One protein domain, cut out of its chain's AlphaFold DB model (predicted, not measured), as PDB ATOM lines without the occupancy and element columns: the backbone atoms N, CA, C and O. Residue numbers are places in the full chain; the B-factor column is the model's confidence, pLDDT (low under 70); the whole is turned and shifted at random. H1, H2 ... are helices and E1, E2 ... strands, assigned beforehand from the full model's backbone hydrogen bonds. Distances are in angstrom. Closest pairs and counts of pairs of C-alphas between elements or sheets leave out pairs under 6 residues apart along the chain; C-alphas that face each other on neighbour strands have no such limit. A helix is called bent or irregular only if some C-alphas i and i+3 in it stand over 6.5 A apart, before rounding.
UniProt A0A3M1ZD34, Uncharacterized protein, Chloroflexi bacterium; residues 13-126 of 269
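AT A GLANCE: This is residues 13 to 126 of the 269 residues of an uncharacterized protein of Chloroflexi bacterium (UniProt A0A3M1ZD34). Two long helices, the bent H4 and the kinked H5, run lengthwise through an elongated helical body, and H3 crosses H5 before the chain turns into H4. Toward the other end the short H1 and H2 pack on H4b, the second arm of H4, and the small hairpin of E1 and E2 makes the tip beyond them. The printed part has 114 residues, in the order H1 E1 E2 H2 H3 H4 H5, with one antiparallel sheet, E1 - E2; the class is mostly helix. It is only just compact, close to loose, with a radius of gyration of the C-alphas of 15.8 A and spans of 54 by 28 by 19 A.

HOW THE PARTS SIT: Begin at H1, residues 19 to 23, then look at the hairpin of E1, residues 26 to 29, and E2, residues 32 to 35, antiparallel at 168 degrees; N 27 and O 34 are 3.0 A apart and N 34 and O 27 2.9 A, within hydrogen-bond range. H2, residues 40 to 44, touches H1, the closest C-alphas being those of Trp 22 and Ala 41, 4.8 A apart. Go on to H3, residues 58 to 74, and H4, residues 76 to 95, assigned as one helix by its hydrogen bonds but bent, with C-alphas 85 and 88 6.7 A apart; its arms H4a, residues 76 to 85, and H4b, residues 88 to 95, stand at a steep tilt of 45 degrees. H4b touches H1, closest at the C-alphas of Trp 22 and Ala 94, 4.9 A, and H2, closest at those of Ala 41 and Ala 94, 4.9 A. H5, residues 103 to 123, is irregular, with C-alphas 106 and 109 7.0 A apart, and has a kink of 33 degrees near residue 110. H5 touches H3, closest at the C-alphas of Gly 67 and Gly 118, 3.5 A, the same way at a steep tilt of 67 degrees, only just short of about perpendicular. With residues 107 to 114 alone H5 touches H4a, closest at the C-alphas of Ser 82 and Ala 110, 5.1 A, opposite ways at a shallow tilt of 21 degrees. Every O i to N i+4 pair is within hydrogen-bond range in H2, H3, H4a and H4b; H5 has 13 of 17, and H1 0 of 1 but 2 of 2 O i to N i+3 pairs.

IN THESE COORDINATES: Find C-alpha 19 at (27.474, -44.732, 11.632), where H1 begins its 8.1 A. E1 measures 10.0 A, E2 10.2 A and H2 6.0 A. H3 runs 24.2 A from C-alpha 58 at (50.802, -48.803, -1.472); H4a then measures 14.2 A and H4b 10.8 A. H5 runs 32.6 A to C-alpha 123 at (59.161, -32.948, -8.641).

THE WHOLE: Look at the C-alphas of Ile 30 and Gln 126, the two farthest apart, at 55.8 A. The printed part has no cut. The link from H2 to H3, residues 45 to 57, is long. The mean pLDDT of the printed part is 91.4, and residues 51 to 53 are under 70.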
ATOM      1  N   HIS A  13      20.030 -52.823   2.737       78.06
ATOM      2  CA  HIS A  13      21.221 -52.037   3.071       78.06
ATOM      3  C   HIS A  13      20.938 -50.584   3.480       78.06
ATOM      4  O   HIS A  13      21.692 -50.038   4.280       78.06
ATOM      5  N   LEU A  14      19.884 -49.950   2.950       83.44
ATOM      6  CA  LEU A  14      19.513 -48.583   3.337       83.44
ATOM      7  C   LEU A  14      18.830 -48.564   4.704       83.44
ATOM      8  O   LEU A  14      19.099 -47.673   5.504       83.44
ATOM      9  N   GLN A  15      17.992 -49.563   4.988       87.06
ATOM     10  CA  GLN A  15      17.313 -49.681   6.280       87.06
ATOM     11  C   GLN A  15      18.293 -49.971   7.424       87.06
ATOM     12  O   GLN A  15      18.101 -49.494   8.538       87.06
ATOM     13  N   ALA A  16      19.356 -50.725   7.140       91.38
ATOM     14  CA  ALA A  16      20.361 -51.111   8.122       91.38
ATOM     15  C   ALA A  16      21.595 -50.186   8.156       91.38
ATOM     16  O   ALA A  16      22.580 -50.493   8.835       91.38
ATOM     17  N   TRP A  17      21.571 -49.061   7.433       94.81
ATOM     18  CA  TRP A  17      22.671 -48.100   7.445       94.81
ATOM     19  C   TRP A  17      22.812 -47.435   8.823       94.81
ATOM     20  O   TRP A  17      21.840 -46.946   9.398       94.81
ATOM     21  N   SER A  18      24.032 -47.379   9.357       96.56
ATOM     22  CA  SER A  18      24.314 -46.715  10.634       96.56
ATOM     23  C   SER A  18      25.778 -46.279  10.732       96.56
ATOM     24  O   SER A  18      26.661 -47.061  10.374       96.56
ATOM     25  N   PRO A  19      26.094 -45.106  11.316       97.44
ATOM     26  CA  PRO A  19      27.474 -44.732  11.632       97.44
ATOM     27  C   PRO A  19      28.166 -45.722  12.579       97.44
ATOM     28  O   PRO A  19      29.381 -45.883  12.530       97.44
ATOM     29  N   ASN A  20      27.405 -46.446  13.409       97.75
ATOM     30  CA  ASN A  20      27.968 -47.479  14.281       97.75
ATOM     31  C   ASN A  20      28.580 -48.639  13.483       97.75
ATOM     32  O   ASN A  20      29.512 -49.281  13.964       97.75
ATOM     33  N   ASN A  21      28.098 -48.892  12.262       97.62
ATOM     34  CA  ASN A  21      28.631 -49.949  11.405       97.62
ATOM     35  C   ASN A  21      30.072 -49.661  10.964       97.62
ATOM     36  O   ASN A  21      30.796 -50.602  10.661       97.62
ATOM     37  N   TRP A  22      30.534 -48.404  11.016       98.00
ATOM     38  CA  TRP A  22      31.908 -48.023  10.661       98.00
ATOM     39  C   TRP A  22      32.955 -48.806  11.462       98.00
ATOM     40  O   TRP A  22      34.035 -49.103  10.950       98.00
ATOM     41  N   PHE A  23      32.611 -49.158  12.701       98.31
ATOM     42  CA  PHE A  23      33.482 -49.830  13.662       98.31
ATOM     43  C   PHE A  23      33.121 -51.303  13.880       98.31
ATOM     44  O   PHE A  23      33.698 -51.947  14.753       98.31
ATOM     45  N   LYS A  24      32.174 -51.843  13.104       98.00
ATOM     46  CA  LYS A  24      31.787 -53.254  13.155       98.00
ATOM     47  C   LYS A  24      32.455 -54.039  12.034       98.00
ATOM     48  O   LYS A  24      32.712 -53.507  10.954       98.00
ATOM     49  N   SER A  25      32.707 -55.311  12.311       97.44
ATOM     50  CA  SER A  25      33.182 -56.308  11.349       97.44
ATOM     51  C   SER A  25      32.275 -57.538  11.284       97.44
ATOM     52  O   SER A  25      32.568 -58.446  10.526       97.44
ATOM     53  N   SER A  26      31.196 -57.579  12.067       96.38
ATOM     54  CA  SER A  26      30.246 -58.692  12.113       96.38
ATOM     55  C   SER A  26      28.828 -58.147  11.978       96.38
ATOM     56  O   SER A  26      28.503 -57.113  12.582       96.38
ATOM     57  N   PHE A  27      28.019 -58.790  11.136       94.38
ATOM     58  CA  PHE A  27      26.692 -58.319  10.756       94.38
ATOM     59  C   PHE A  27      25.713 -59.477  10.579       94.38
ATOM     60  O   PHE A  27      26.025 -60.465   9.919       94.38
ATOM     61  N   ASP A  28      24.508 -59.291  11.110       89.62
ATOM     62  CA  ASP A  28      23.341 -60.115  10.811       89.62
ATOM     63  C   ASP A  28      22.490 -59.392   9.769       89.62
ATOM     64  O   ASP A  28      22.156 -58.212   9.933       89.62
ATOM     65  N   HIS A  29      22.143 -60.075   8.685       85.06
ATOM     66  CA  HIS A  29      21.319 -59.511   7.625       85.06
ATOM     67  C   HIS A  29      20.408 -60.564   6.994       85.06
ATOM     68  O   HIS A  29      20.468 -61.742   7.333       85.06
ATOM     69  N   ILE A  30      19.555 -60.137   6.058       82.06
ATOM     70  CA  ILE A  30      18.599 -61.036   5.394       82.06
ATOM     71  C   ILE A  30      19.286 -62.211   4.682       82.06
ATOM     72  O   ILE A  30      18.726 -63.298   4.640       82.06
ATOM     73  N   ASP A  31      20.521 -62.013   4.206       82.25
ATOM     74  CA  ASP A  31      21.296 -63.054   3.523       82.25
ATOM     75  C   ASP A  31      22.174 -63.893   4.488       82.25
ATOM     76  O   ASP A  31      23.107 -64.555   4.045       82.25
ATOM     77  N   GLY A  32      21.946 -63.821   5.810       85.12
ATOM     78  CA  GLY A  32      22.677 -64.592   6.830       85.12
ATOM     79  C   GLY A  32      23.628 -63.788   7.731       85.12
ATOM     80  O   GLY A  32      23.523 -62.566   7.852       85.12
ATOM     81  N   HIS A  33      24.549 -64.499   8.392       88.62
ATOM     82  CA  HIS A  33      25.535 -63.933   9.319       88.62
ATOM     83  C   HIS A  33      26.919 -63.834   8.670       88.62
ATOM     84  O   HIS A  33      27.416 -64.811   8.104       88.62
ATOM     85  N   PHE A  34      27.540 -62.656   8.744       91.00
ATOM     86  CA  PHE A  34      28.792 -62.358   8.048       91.00
ATOM     87  C   PHE A  34      29.830 -61.817   9.016       91.00
ATOM     88  O   PHE A  34      29.675 -60.723   9.557       91.00
ATOM     89  N   ASP A  35      30.928 -62.558   9.139       93.94
ATOM     90  CA  ASP A  35      32.119 -62.152   9.871       93.94
ATOM     91  C   ASP A  35      33.225 -61.747   8.897       93.94
ATOM     92  O   ASP A  35      33.731 -62.545   8.104       93.94
ATOM     93  N   TYR A  36      33.629 -60.489   8.980       94.88
ATOM     94  CA  TYR A  36      34.705 -59.918   8.190       94.88
ATOM     95  C   TYR A  36      35.980 -59.769   9.022       94.88
ATOM     96  O   TYR A  36      35.953 -59.509  10.225       94.88
ATOM     97  N   ALA A  37      37.135 -59.859   8.361       95.00
ATOM     98  CA  ALA A  37      38.439 -59.735   9.014       95.00
ATOM     99  C   ALA A  37      38.758 -58.307   9.506       95.00
ATOM    100  O   ALA A  37      39.677 -58.112  10.300       95.00
ATOM    101  N   GLN A  38      38.050 -57.294   9.002       96.06
ATOM    102  CA  GLN A  38      38.308 -55.879   9.278       96.06
ATOM    103  C   GLN A  38      37.003 -55.147   9.569       96.06
ATOM    104  O   GLN A  38      35.939 -55.553   9.111       96.06
ATOM    105  N   VAL A  39      37.086 -54.029  10.290       97.69
ATOM    106  CA  VAL A  39      35.941 -53.123  10.449       97.69
ATOM    107  C   VAL A  39      35.660 -52.369   9.149       97.69
ATOM    108  O   VAL A  39      36.584 -52.083   8.382       97.69
ATOM    109  N   ASN A  40      34.402 -51.997   8.915       97.00
ATOM    110  CA  ASN A  40      33.982 -51.388   7.650       97.00
ATOM    111  C   ASN A  40      34.786 -50.152   7.242       97.00
ATOM    112  O   ASN A  40      35.156 -50.029   6.076       97.00
ATOM    113  N   ALA A  41      35.071 -49.233   8.170       97.12
ATOM    114  CA  ALA A  41      35.828 -48.021   7.852       97.12
ATOM    115  C   ALA A  41      37.222 -48.351   7.291       97.12
ATOM    116  O   ALA A  41      37.668 -47.764   6.306       97.12
ATOM    117  N   VAL A  42      37.890 -49.345   7.879       95.62
ATOM    118  CA  VAL A  42      39.208 -49.806   7.426       95.62
ATOM    119  C   VAL A  42      39.088 -50.499   6.068       95.62
ATOM    120  O   VAL A  42      39.852 -50.174   5.155       95.62
ATOM    121  N   PHE A  43      38.089 -51.370   5.907       95.19
ATOM    122  CA  PHE A  43      37.834 -52.092   4.660       95.19
ATOM    123  C   PHE A  43      37.565 -51.147   3.477       95.19
ATOM    124  O   PHE A  43      38.195 -51.260   2.424       95.19
ATOM    125  N   TYR A  44      36.675 -50.167   3.641       95.44
ATOM    126  CA  TYR A  44      36.345 -49.211   2.579       95.44
ATOM    127  C   TYR A  44      37.437 -48.154   2.353       95.44
ATOM    128  O   TYR A  44      37.471 -47.522   1.298       95.44
ATOM    129  N   GLY A  45      38.377 -48.006   3.292       92.75
ATOM    130  CA  GLY A  45      39.582 -47.186   3.141       92.75
ATOM    131  C   GLY A  45      40.716 -47.860   2.355       92.75
ATOM    132  O   GLY A  45      41.689 -47.185   2.010       92.75
ATOM    133  N   ARG A  46      40.601 -49.160   2.036       91.31
ATOM    134  CA  ARG A  46      41.628 -49.955   1.329       91.31
ATOM    135  C   ARG A  46      42.180 -49.331   0.038       91.31
ATOM    136  O   ARG A  46      43.386 -49.476  -0.158       91.31
ATOM    137  N   PRO A  47      41.421 -48.573  -0.787       88.50
ATOM    138  CA  PRO A  47      41.987 -47.895  -1.959       88.50
ATOM    139  C   PRO A  47      43.217 -47.012  -1.687       88.50
ATOM    140  O   PRO A  47      43.966 -46.722  -2.615       88.50
ATOM    141  N   PHE A  48      43.428 -46.569  -0.442       84.25
ATOM    142  CA  PHE A  48      44.542 -45.694  -0.069       84.25
ATOM    143  C   PHE A  48      45.763 -46.408   0.517       84.25
ATOM    144  O   PHE A  48      46.809 -45.773   0.632       84.25
ATOM    145  N   TRP A  49      45.656 -47.668   0.941       81.56
ATOM    146  CA  TRP A  49      46.725 -48.306   1.724       81.56
ATOM    147  C   TRP A  49      46.926 -49.794   1.450       81.56
ATOM    148  O   TRP A  49      47.989 -50.318   1.780       81.56
ATOM    149  N   ASP A  50      45.942 -50.481   0.871       82.62
ATOM    150  CA  ASP A  50      46.027 -51.923   0.692       82.62
ATOM    151  C   ASP A  50      47.072 -52.293  -0.364       82.62
ATOM    152  O   ASP A  50      46.978 -51.915  -1.530       82.62
ATOM    153  N   SER A  51      48.072 -53.054   0.072       63.22
ATOM    154  CA  SER A  51      49.171 -53.532  -0.758       63.22
ATOM    155  C   SER A  51      48.846 -54.739  -1.612       63.22
ATOM    156  O   SER A  51      49.607 -55.050  -2.531       63.22
ATOM    157  N   GLY A  52      47.779 -55.445  -1.248       59.75
ATOM    158  CA  GLY A  52      47.662 -56.861  -1.527       59.75
ATOM    159  C   GLY A  52      47.066 -57.179  -2.879       59.75
ATOM    160  O   GLY A  52      47.734 -57.797  -3.691       59.75
ATOM    161  N   GLU A  53      45.800 -56.831  -3.111       67.00
ATOM    162  CA  GLU A  53      44.998 -57.737  -3.951       67.00
ATOM    163  C   GLU A  53      44.076 -57.054  -4.980       67.00
ATOM    164  O   GLU A  53      43.766 -57.663  -6.004       67.00
ATOM    165  N   PHE A  54      43.640 -55.801  -4.769       71.50
ATOM    166  CA  PHE A  54      42.518 -55.251  -5.562       71.50
ATOM    167  C   PHE A  54      42.625 -53.786  -6.018       71.50
ATOM    168  O   PHE A  54      41.841 -53.372  -6.872       71.50
ATOM    169  N   TYR A  55      43.554 -52.984  -5.485       80.75
ATOM    170  CA  TYR A  55      43.571 -51.530  -5.714       80.75
ATOM    171  C   TYR A  55      44.942 -50.985  -6.156       80.75
ATOM    172  O   TYR A  55      45.747 -51.655  -6.807       80.75
ATOM    173  N   LEU A  56      45.172 -49.704  -5.851       70.88
ATOM    174  CA  LEU A  56      46.425 -49.002  -6.049       70.88
ATOM    175  C   LEU A  56      47.528 -49.646  -5.207       70.88
ATOM    176  O   LEU A  56      47.334 -49.920  -4.029       70.88
ATOM    177  N   SER A  57      48.712 -49.804  -5.800       78.94
ATOM    178  CA  SER A  57      49.932 -50.109  -5.048       78.94
ATOM    179  C   SER A  57      50.069 -49.178  -3.822       78.94
ATOM    180  O   SER A  57      49.768 -47.985  -3.948       78.94
ATOM    181  N   PRO A  58      50.602 -49.637  -2.670       82.94
ATOM    182  CA  PRO A  58      50.802 -48.803  -1.472       82.94
ATOM    183  C   PRO A  58      51.571 -47.528  -1.766       82.94
ATOM    184  O   PRO A  58      51.371 -46.485  -1.149       82.94
ATOM    185  N   LEU A  59      52.450 -47.616  -2.759       84.00
ATOM    186  CA  LEU A  59      53.244 -46.517  -3.253       84.00
ATOM    187  C   LEU A  59      52.383 -45.370  -3.794       84.00
ATOM    188  O   LEU A  59      52.654 -44.204  -3.515       84.00
ATOM    189  N   LEU A  60      51.316 -45.692  -4.524       83.69
ATOM    190  CA  LEU A  60      50.344 -44.712  -5.006       83.69
ATOM    191  C   LEU A  60      49.514 -44.144  -3.847       83.69
ATOM    192  O   LEU A  60      49.184 -42.961  -3.874       83.69
ATOM    193  N   GLY A  61      49.260 -44.933  -2.800       88.56
ATOM    194  CA  GLY A  61      48.680 -44.464  -1.539       88.56
ATOM    195  C   GLY A  61      49.537 -43.403  -0.840       88.56
ATOM    196  O   GLY A  61      49.055 -42.319  -0.503       88.56
ATOM    197  N   VAL A  62      50.843 -43.657  -0.710       90.38
ATOM    198  CA  VAL A  62      51.814 -42.688  -0.169       90.38
ATOM    199  C   VAL A  62      51.853 -41.418  -1.022       90.38
ATOM    200  O   VAL A  62      51.829 -40.309  -0.485       90.38
ATOM    201  N   LEU A  63      51.860 -41.551  -2.350       91.56
ATOM    202  CA  LEU A  63      51.808 -40.400  -3.254       91.56
ATOM    203  C   LEU A  63      50.496 -39.620  -3.109       91.56
ATOM    204  O   LEU A  63      50.528 -38.391  -3.080       91.56
ATOM    205  N   ALA A  64      49.355 -40.295  -2.953       93.25
ATOM    206  CA  ALA A  64      48.071 -39.640  -2.705       93.25
ATOM    207  C   ALA A  64      48.082 -38.857  -1.386       93.25
ATOM    208  O   ALA A  64      47.590 -37.728  -1.334       93.25
ATOM    209  N   PHE A  65      48.713 -39.400  -0.344       94.06
ATOM    210  CA  PHE A  65      48.901 -38.704   0.926       94.06
ATOM    211  C   PHE A  65      49.768 -37.445   0.773       94.06
ATOM    212  O   PHE A  65      49.369 -36.363   1.212       94.06
ATOM    213  N   VAL A  66      50.906 -37.536   0.075       94.69
ATOM    214  CA  VAL A  66      51.753 -36.367  -0.238       94.69
ATOM    215  C   VAL A  66      50.972 -35.326  -1.043       94.69
ATOM    216  O   VAL A  66      51.021 -34.131  -0.733       94.69
ATOM    217  N   GLY A  67      50.204 -35.767  -2.039       95.38
ATOM    218  CA  GLY A  67      49.344 -34.909  -2.845       95.38
ATOM    219  C   GLY A  67      48.281 -34.200  -2.018       95.38
ATOM    220  O   GLY A  67      48.075 -33.002  -2.197       95.38
ATOM    221  N   CYS A  68      47.666 -34.887  -1.055       95.94
ATOM    222  CA  CYS A  68      46.719 -34.295  -0.114       95.94
ATOM    223  C   CYS A  68      47.363 -33.153   0.693       95.94
ATOM    224  O   CYS A  68      46.849 -32.031   0.695       95.94
ATOM    225  N   ILE A  69      48.543 -33.385   1.285       96.44
ATOM    226  CA  ILE A  69      49.279 -32.365   2.056       96.44
ATOM    227  C   ILE A  69      49.656 -31.165   1.180       96.44
ATOM    228  O   ILE A  69      49.518 -30.012   1.599       96.44
ATOM    229  N   TYR A  70      50.138 -31.415  -0.040       96.56
ATOM    230  CA  TYR A  70      50.501 -30.354  -0.979       96.56
ATOM    231  C   TYR A  70      49.279 -29.515  -1.380       96.56
ATOM    232  O   TYR A  70      49.306 -28.281  -1.325       96.56
ATOM    233  N   THR A  71      48.176 -30.184  -1.712       96.56
ATOM    234  CA  THR A  71      46.917 -29.562  -2.139       96.56
ATOM    235  C   THR A  71      46.289 -28.739  -1.016       96.56
ATOM    236  O   THR A  71      45.825 -27.627  -1.265       96.56
ATOM    237  N   LEU A  72      46.362 -29.208   0.233       96.31
ATOM    238  CA  LEU A  72      45.905 -28.465   1.412       96.31
ATOM    239  C   LEU A  72      46.598 -27.098   1.544       96.31
ATOM    240  O   LEU A  72      45.971 -26.110   1.933       96.31
ATOM    241  N   LYS A  73      47.886 -27.024   1.181       94.88
ATOM    242  CA  LYS A  73      48.692 -25.796   1.262       94.88
ATOM    243  C   LYS A  73      48.538 -24.883   0.044       94.88
ATOM    244  O   LYS A  73      48.623 -23.667   0.202       94.88
ATOM    245  N   LYS A  74      48.368 -25.442  -1.160       94.75
ATOM    246  CA  LYS A  74      48.487 -24.691  -2.428       94.75
ATOM    247  C   LYS A  74      47.216 -24.642  -3.279       94.75
ATOM    248  O   LYS A  74      47.028 -23.673  -4.005       94.75
ATOM    249  N   HIS A  75      46.332 -25.635  -3.182       94.88
ATOM    250  CA  HIS A  75      45.213 -25.834  -4.113       94.88
ATOM    251  C   HIS A  75      43.925 -26.278  -3.400       94.88
ATOM    252  O   HIS A  75      43.327 -27.293  -3.749       94.88
ATOM    253  N   LYS A  76      43.457 -25.507  -2.409       95.12
ATOM    254  CA  LYS A  76      42.300 -25.861  -1.554       95.12
ATOM    255  C   LYS A  76      41.045 -26.303  -2.326       95.12
ATOM    256  O   LYS A  76      40.353 -27.207  -1.871       95.12
ATOM    257  N   LEU A  77      40.775 -25.709  -3.493       96.31
ATOM    258  CA  LEU A  77      39.642 -26.093  -4.344       96.31
ATOM    259  C   LEU A  77      39.761 -27.532  -4.870       96.31
ATOM    260  O   LEU A  77      38.787 -28.273  -4.844       96.31
ATOM    261  N   LEU A  78      40.952 -27.950  -5.303       95.12
ATOM    262  CA  LEU A  78      41.193 -29.313  -5.779       95.12
ATOM    263  C   LEU A  78      41.024 -30.336  -4.648       95.12
ATOM    264  O   LEU A  78      40.458 -31.407  -4.869       95.12
ATOM    265  N   LEU A  79      41.464 -29.989  -3.432       95.56
ATOM    266  CA  LEU A  79      41.241 -30.824  -2.251       95.56
ATOM    267  C   LEU A  79      39.747 -30.942  -1.956       95.56
ATOM    268  O   LEU A  79      39.270 -32.046  -1.726       95.56
ATOM    269  N   LEU A  80      39.012 -29.826  -2.003       96.69
ATOM    270  CA  LEU A  80      37.568 -29.816  -1.792       96.69
ATOM    271  C   LEU A  80      36.849 -30.700  -2.818       96.69
ATOM    272  O   LEU A  80      36.031 -31.519  -2.425       96.69
ATOM    273  N   ILE A  81      37.182 -30.590  -4.107       96.81
ATOM    274  CA  ILE A  81      36.591 -31.427  -5.165       96.81
ATOM    275  C   ILE A  81      36.907 -32.908  -4.929       96.81
ATOM    276  O   ILE A  81      36.004 -33.741  -4.961       96.81
ATOM    277  N   SER A  82      38.165 -33.236  -4.629       95.88
ATOM    278  CA  SER A  82      38.582 -34.619  -4.358       95.88
ATOM    279  C   SER A  82      37.880 -35.186  -3.118       95.88
ATOM    280  O   SER A  82      37.445 -36.336  -3.121       95.88
ATOM    281  N   ALA A  83      37.718 -34.370  -2.073       96.12
ATOM    282  CA  ALA A  83      37.008 -34.739  -0.856       96.12
ATOM    283  C   ALA A  83      35.504 -34.915  -1.107       96.12
ATOM    284  O   ALA A  83      34.943 -35.912  -0.672       96.12
ATOM    285  N   MET A  84      34.855 -34.011  -1.847       96.81
ATOM    286  CA  MET A  84      33.440 -34.147  -2.219       96.81
ATOM    287  C   MET A  84      33.179 -35.381  -3.086       96.81
ATOM    288  O   MET A  84      32.081 -35.924  -3.041       96.81
ATOM    289  N   TRP A  85      34.172 -35.841  -3.849       96.94
ATOM    290  CA  TRP A  85      34.072 -37.077  -4.616       96.94
ATOM    291  C   TRP A  85      34.236 -38.324  -3.740       96.94
ATOM    292  O   TRP A  85      33.426 -39.240  -3.805       96.94
ATOM    293  N   ALA A  86      35.296 -38.380  -2.931       96.19
ATOM    294  CA  ALA A  86      35.670 -39.586  -2.191       96.19
ATOM    295  C   ALA A  86      34.912 -39.762  -0.870       96.19
ATOM    296  O   ALA A  86      34.566 -40.883  -0.499       96.19
ATOM    297  N   LEU A  87      34.683 -38.672  -0.135       96.62
ATOM    298  CA  LEU A  87      34.213 -38.734   1.246       96.62
ATOM    299  C   LEU A  87      32.745 -39.171   1.354       96.62
ATOM    300  O   LEU A  87      32.490 -40.078   2.142       96.62
ATOM    301  N   PRO A  88      31.778 -38.628   0.582       97.44
ATOM    302  CA  PRO A  88      30.392 -39.084   0.671       97.44
ATOM    303  C   PRO A  88      30.203 -40.587   0.406       97.44
ATOM    304  O   PRO A  88      29.616 -41.243   1.268       97.44
ATOM    305  N   PRO A  89      30.716 -41.181  -0.698       96.62
ATOM    306  CA  PRO A  89      30.572 -42.616  -0.903       96.62
ATOM    307  C   PRO A  89      31.340 -43.416   0.148       96.62
ATOM    308  O   PRO A  89      30.825 -44.427   0.600       96.62
ATOM    309  N   TYR A  90      32.510 -42.963   0.610       97.12
ATOM    310  CA  TYR A  90      33.216 -43.631   1.706       97.12
ATOM    311  C   TYR A  90      32.377 -43.692   2.992       97.12
ATOM    312  O   TYR A  90      32.208 -44.768   3.558       97.12
ATOM    313  N   LEU A  91      31.818 -42.563   3.441       97.50
ATOM    314  CA  LEU A  91      31.004 -42.506   4.661       97.50
ATOM    315  C   LEU A  91      29.717 -43.326   4.521       97.50
ATOM    316  O   LEU A  91      29.295 -43.997   5.467       97.50
ATOM    317  N   PHE A  92      29.107 -43.286   3.335       97.12
ATOM    318  CA  PHE A  92      27.943 -44.102   3.022       97.12
ATOM    319  C   PHE A  92      28.284 -45.596   3.085       97.12
ATOM    320  O   PHE A  92      27.645 -46.330   3.835       97.12
ATOM    321  N   LEU A  93      29.329 -46.033   2.378       96.38
ATOM    322  CA  LEU A  93      29.747 -47.432   2.311       96.38
ATOM    323  C   LEU A  93      30.249 -47.963   3.656       96.38
ATOM    324  O   LEU A  93      29.897 -49.067   4.052       96.38
ATOM    325  N   ALA A  94      30.994 -47.169   4.422       97.31
ATOM    326  CA  ALA A  94      31.391 -47.569   5.768       97.31
ATOM    327  C   ALA A  94      30.167 -47.865   6.656       97.31
ATOM    328  O   ALA A  94      30.237 -48.711   7.549       97.31
ATOM    329  N   GLY A  95      29.045 -47.176   6.413       97.06
ATOM    330  CA  GLY A  95      27.820 -47.303   7.196       97.06
ATOM    331  C   GLY A  95      26.888 -48.446   6.791       97.06
ATOM    332  O   GLY A  95      25.980 -48.745   7.564       97.06
ATOM    333  N   ILE A  96      27.083 -49.110   5.645       95.81
ATOM    334  CA  ILE A  96      26.269 -50.287   5.278       95.81
ATOM    335  C   ILE A  96      26.784 -51.551   5.988       95.81
ATOM    336  O   ILE A  96      27.989 -51.692   6.160       95.81
ATOM    337  N   PRO A  97      25.927 -52.502   6.392       95.44
ATOM    338  CA  PRO A  97      26.337 -53.706   7.127       95.44
ATOM    339  C   PRO A  97      26.888 -54.812   6.206       95.44
ATOM    340  O   PRO A  97      26.498 -55.971   6.296       95.44
ATOM    341  N   TYR A  98      27.731 -54.441   5.245       93.75
ATOM    342  CA  TYR A  98      28.192 -55.333   4.185       93.75
ATOM    343  C   TYR A  98      29.542 -54.859   3.648       93.75
ATOM    344  O   TYR A  98      29.744 -53.652   3.493       93.75
ATOM    345  N   GLN A  99      30.457 -55.783   3.339       94.81
ATOM    346  CA  GLN A  99      31.768 -55.462   2.765       94.81
ATOM    347  C   GLN A  99      31.895 -56.030   1.355       94.81
ATOM    348  O   GLN A  99      31.972 -57.239   1.156       94.81
ATOM    349  N   ASN A 100      31.962 -55.142   0.361       92.81
ATOM    350  CA  ASN A 100      32.220 -55.532  -1.020       92.81
ATOM    351  C   ASN A 100      33.248 -54.617  -1.659       92.81
ATOM    352  O   ASN A 100      33.077 -53.401  -1.758       92.81
ATOM    353  N   ILE A 101      34.320 -55.238  -2.130       90.75
ATOM    354  CA  ILE A 101      35.486 -54.533  -2.641       90.75
ATOM    355  C   ILE A 101      35.189 -53.738  -3.917       90.75
ATOM    356  O   ILE A 101      35.828 -52.735  -4.209       90.75
ATOM    357  N   ARG A 102      34.156 -54.120  -4.672       91.00
ATOM    358  CA  ARG A 102      33.775 -53.394  -5.887       91.00
ATOM    359  C   ARG A 102      33.249 -51.996  -5.580       91.00
ATOM    360  O   ARG A 102      33.394 -51.102  -6.408       91.00
ATOM    361  N   PHE A 103      32.668 -51.779  -4.401       94.25
ATOM    362  CA  PHE A 103      32.064 -50.491  -4.078       94.25
ATOM    363  C   PHE A 103      33.102 -49.397  -3.827       94.25
ATOM    364  O   PHE A 103      32.881 -48.262  -4.243       94.25
ATOM    365  N   SER A 104      34.266 -49.710  -3.250       92.81
ATOM    366  CA  SER A 104      35.299 -48.688  -3.023       92.81
ATOM    367  C   SER A 104      35.981 -48.220  -4.313       92.81
ATOM    368  O   SER A 104      36.688 -47.213  -4.291       92.81
ATOM    369  N   LEU A 105      35.747 -48.881  -5.457       91.31
ATOM    370  CA  LEU A 105      36.271 -48.439  -6.755       91.31
ATOM    371  C   LEU A 105      35.811 -47.020  -7.121       91.31
ATOM    372  O   LEU A 105      36.535 -46.308  -7.813       91.31
ATOM    373  N   ILE A 106      34.669 -46.564  -6.599       95.19
ATOM    374  CA  ILE A 106      34.186 -45.191  -6.808       95.19
ATOM    375  C   ILE A 106      35.140 -44.122  -6.244       95.19
ATOM    376  O   ILE A 106      35.162 -42.991  -6.730       95.19
ATOM    377  N   ILE A 107      35.963 -44.476  -5.250       94.12
ATOM    378  CA  ILE A 107      36.930 -43.582  -4.594       94.12
ATOM    379  C   ILE A 107      38.218 -43.440  -5.430       94.12
ATOM    380  O   ILE A 107      38.929 -42.436  -5.327       94.12
ATOM    381  N   MET A 108      38.506 -44.410  -6.304       91.56
ATOM    382  CA  MET A 108      39.769 -44.512  -7.045       91.56
ATOM    383  C   MET A 108      40.127 -43.278  -7.890       91.56
ATOM    384  O   MET A 108      41.293 -42.883  -7.852       91.56
ATOM    385  N   PRO A 109      39.196 -42.612  -8.609       93.19
ATOM    386  CA  PRO A 109      39.537 -41.421  -9.390       93.19
ATOM    387  C   PRO A 109      40.130 -40.290  -8.539       93.19
ATOM    388  O   PRO A 109      41.135 -39.689  -8.918       93.19
ATOM    389  N   ALA A 110      39.559 -40.037  -7.356       94.38
ATOM    390  CA  ALA A 110      40.068 -39.023  -6.434       94.38
ATOM    391  C   ALA A 110      41.444 -39.413  -5.869       94.38
ATOM    392  O   ALA A 110      42.339 -38.570  -5.781       94.38
ATOM    393  N   ALA A 111      41.643 -40.693  -5.541       92.06
ATOM    394  CA  ALA A 111      42.935 -41.202  -5.084       92.06
ATOM    395  C   ALA A 111      44.025 -41.057  -6.163       92.06
ATOM    396  O   ALA A 111      45.112 -40.556  -5.874       92.06
ATOM    397  N   ALA A 112      43.725 -41.408  -7.417       91.19
ATOM    398  CA  ALA A 112      44.646 -41.275  -8.546       91.19
ATOM    399  C   ALA A 112      44.997 -39.808  -8.855       91.19
ATOM    400  O   ALA A 112      46.157 -39.481  -9.135       91.19
ATOM    401  N   LEU A 113      44.015 -38.905  -8.758       94.56
ATOM    402  CA  LEU A 113      44.225 -37.467  -8.916       94.56
ATOM    403  C   LEU A 113      45.171 -36.924  -7.839       94.56
ATOM    404  O   LEU A 113      46.157 -36.259  -8.159       94.56
ATOM    405  N   LEU A 114      44.924 -37.258  -6.569       94.81
ATOM    406  CA  LEU A 114      45.802 -36.872  -5.465       94.81
ATOM    407  C   LEU A 114      47.200 -37.482  -5.616       94.81
ATOM    408  O   LEU A 114      48.185 -36.778  -5.409       94.81
ATOM    409  N   ALA A 115      47.315 -38.743  -6.039       92.31
ATOM    410  CA  ALA A 115      48.610 -39.371  -6.296       92.31
ATOM    411  C   ALA A 115      49.404 -38.616  -7.372       92.31
ATOM    412  O   ALA A 115      50.589 -38.337  -7.187       92.31
ATOM    413  N   SER A 116      48.734 -38.191  -8.446       92.56
ATOM    414  CA  SER A 116      49.336 -37.382  -9.513       92.56
ATOM    415  C   SER A 116      49.844 -36.030  -8.994       92.56
ATOM    416  O   SER A 116      50.947 -35.598  -9.336       92.56
ATOM    417  N   VAL A 117      49.087 -35.379  -8.105       95.25
ATOM    418  CA  VAL A 117      49.535 -34.150  -7.432       95.25
ATOM    419  C   VAL A 117      50.727 -34.418  -6.513       95.25
ATOM    420  O   VAL A 117      51.636 -33.593  -6.443       95.25
ATOM    421  N   GLY A 118      50.769 -35.566  -5.835       93.38
ATOM    422  CA  GLY A 118      51.906 -35.978  -5.011       93.38
ATOM    423  C   GLY A 118      53.196 -36.121  -5.817       93.38
ATOM    424  O   GLY A 118      54.230 -35.583  -5.423       93.38
ATOM    425  N   ILE A 119      53.117 -36.758  -6.989       91.94
ATOM    426  CA  ILE A 119      54.231 -36.856  -7.949       91.94
ATOM    427  C   ILE A 119      54.711 -35.450  -8.340       91.94
ATOM    428  O   ILE A 119      55.907 -35.152  -8.267       91.94
ATOM    429  N   HIS A 120      53.782 -34.553  -8.686       92.31
ATOM    430  CA  HIS A 120      54.114 -33.171  -9.029       92.31
ATOM    431  C   HIS A 120      54.780 -32.419  -7.865       92.31
ATOM    432  O   HIS A 120      55.797 -31.751  -8.059       92.31
ATOM    433  N   ALA A 121      54.258 -32.561  -6.646       93.19
ATOM    434  CA  ALA A 121      54.788 -31.915  -5.449       93.19
ATOM    435  C   ALA A 121      56.247 -32.311  -5.174       93.19
ATOM    436  O   ALA A 121      57.077 -31.449  -4.875       93.19
ATOM    437  N   ILE A 122      56.564 -33.603  -5.329       91.12
ATOM    438  CA  ILE A 122      57.923 -34.136  -5.178       91.12
ATOM    439  C   ILE A 122      58.844 -33.583  -6.276       91.12
ATOM    440  O   ILE A 122      59.972 -33.182  -5.982       91.12
ATOM    441  N   SER A 123      58.362 -33.471  -7.520       89.69
ATOM    442  CA  SER A 123      59.161 -32.948  -8.641       89.69
ATOM    443  C   SER A 123      59.600 -31.487  -8.481       89.69
ATOM    444  O   SER A 123      60.631 -31.093  -9.022       89.69
ATOM    445  N   GLN A 124      58.856 -30.685  -7.710       89.25
ATOM    446  CA  GLN A 124      59.127 -29.255  -7.509       89.25
ATOM    447  C   GLN A 124      60.294 -28.984  -6.537       89.25
ATOM    448  O   GLN A 124      60.845 -27.887  -6.552       89.25
ATOM    449  N   HIS A 125      60.670 -29.941  -5.676       81.62
ATOM    450  CA  HIS A 125      61.528 -29.675  -4.507       81.62
ATOM    451  C   HIS A 125      62.970 -30.225  -4.578       81.62
ATOM    452  O   HIS A 125      63.710 -30.036  -3.614       81.62
ATOM    453  N   GLN A 126      63.421 -30.897  -5.651       71.12
ATOM    454  CA  GLN A 126      64.699 -31.644  -5.607       71.12
ATOM    455  C   GLN A 126      65.564 -31.624  -6.888       71.12
ATOM    456  O   GLN A 126      65.087 -31.379  -7.994       71.12
TER     457      GLN A 126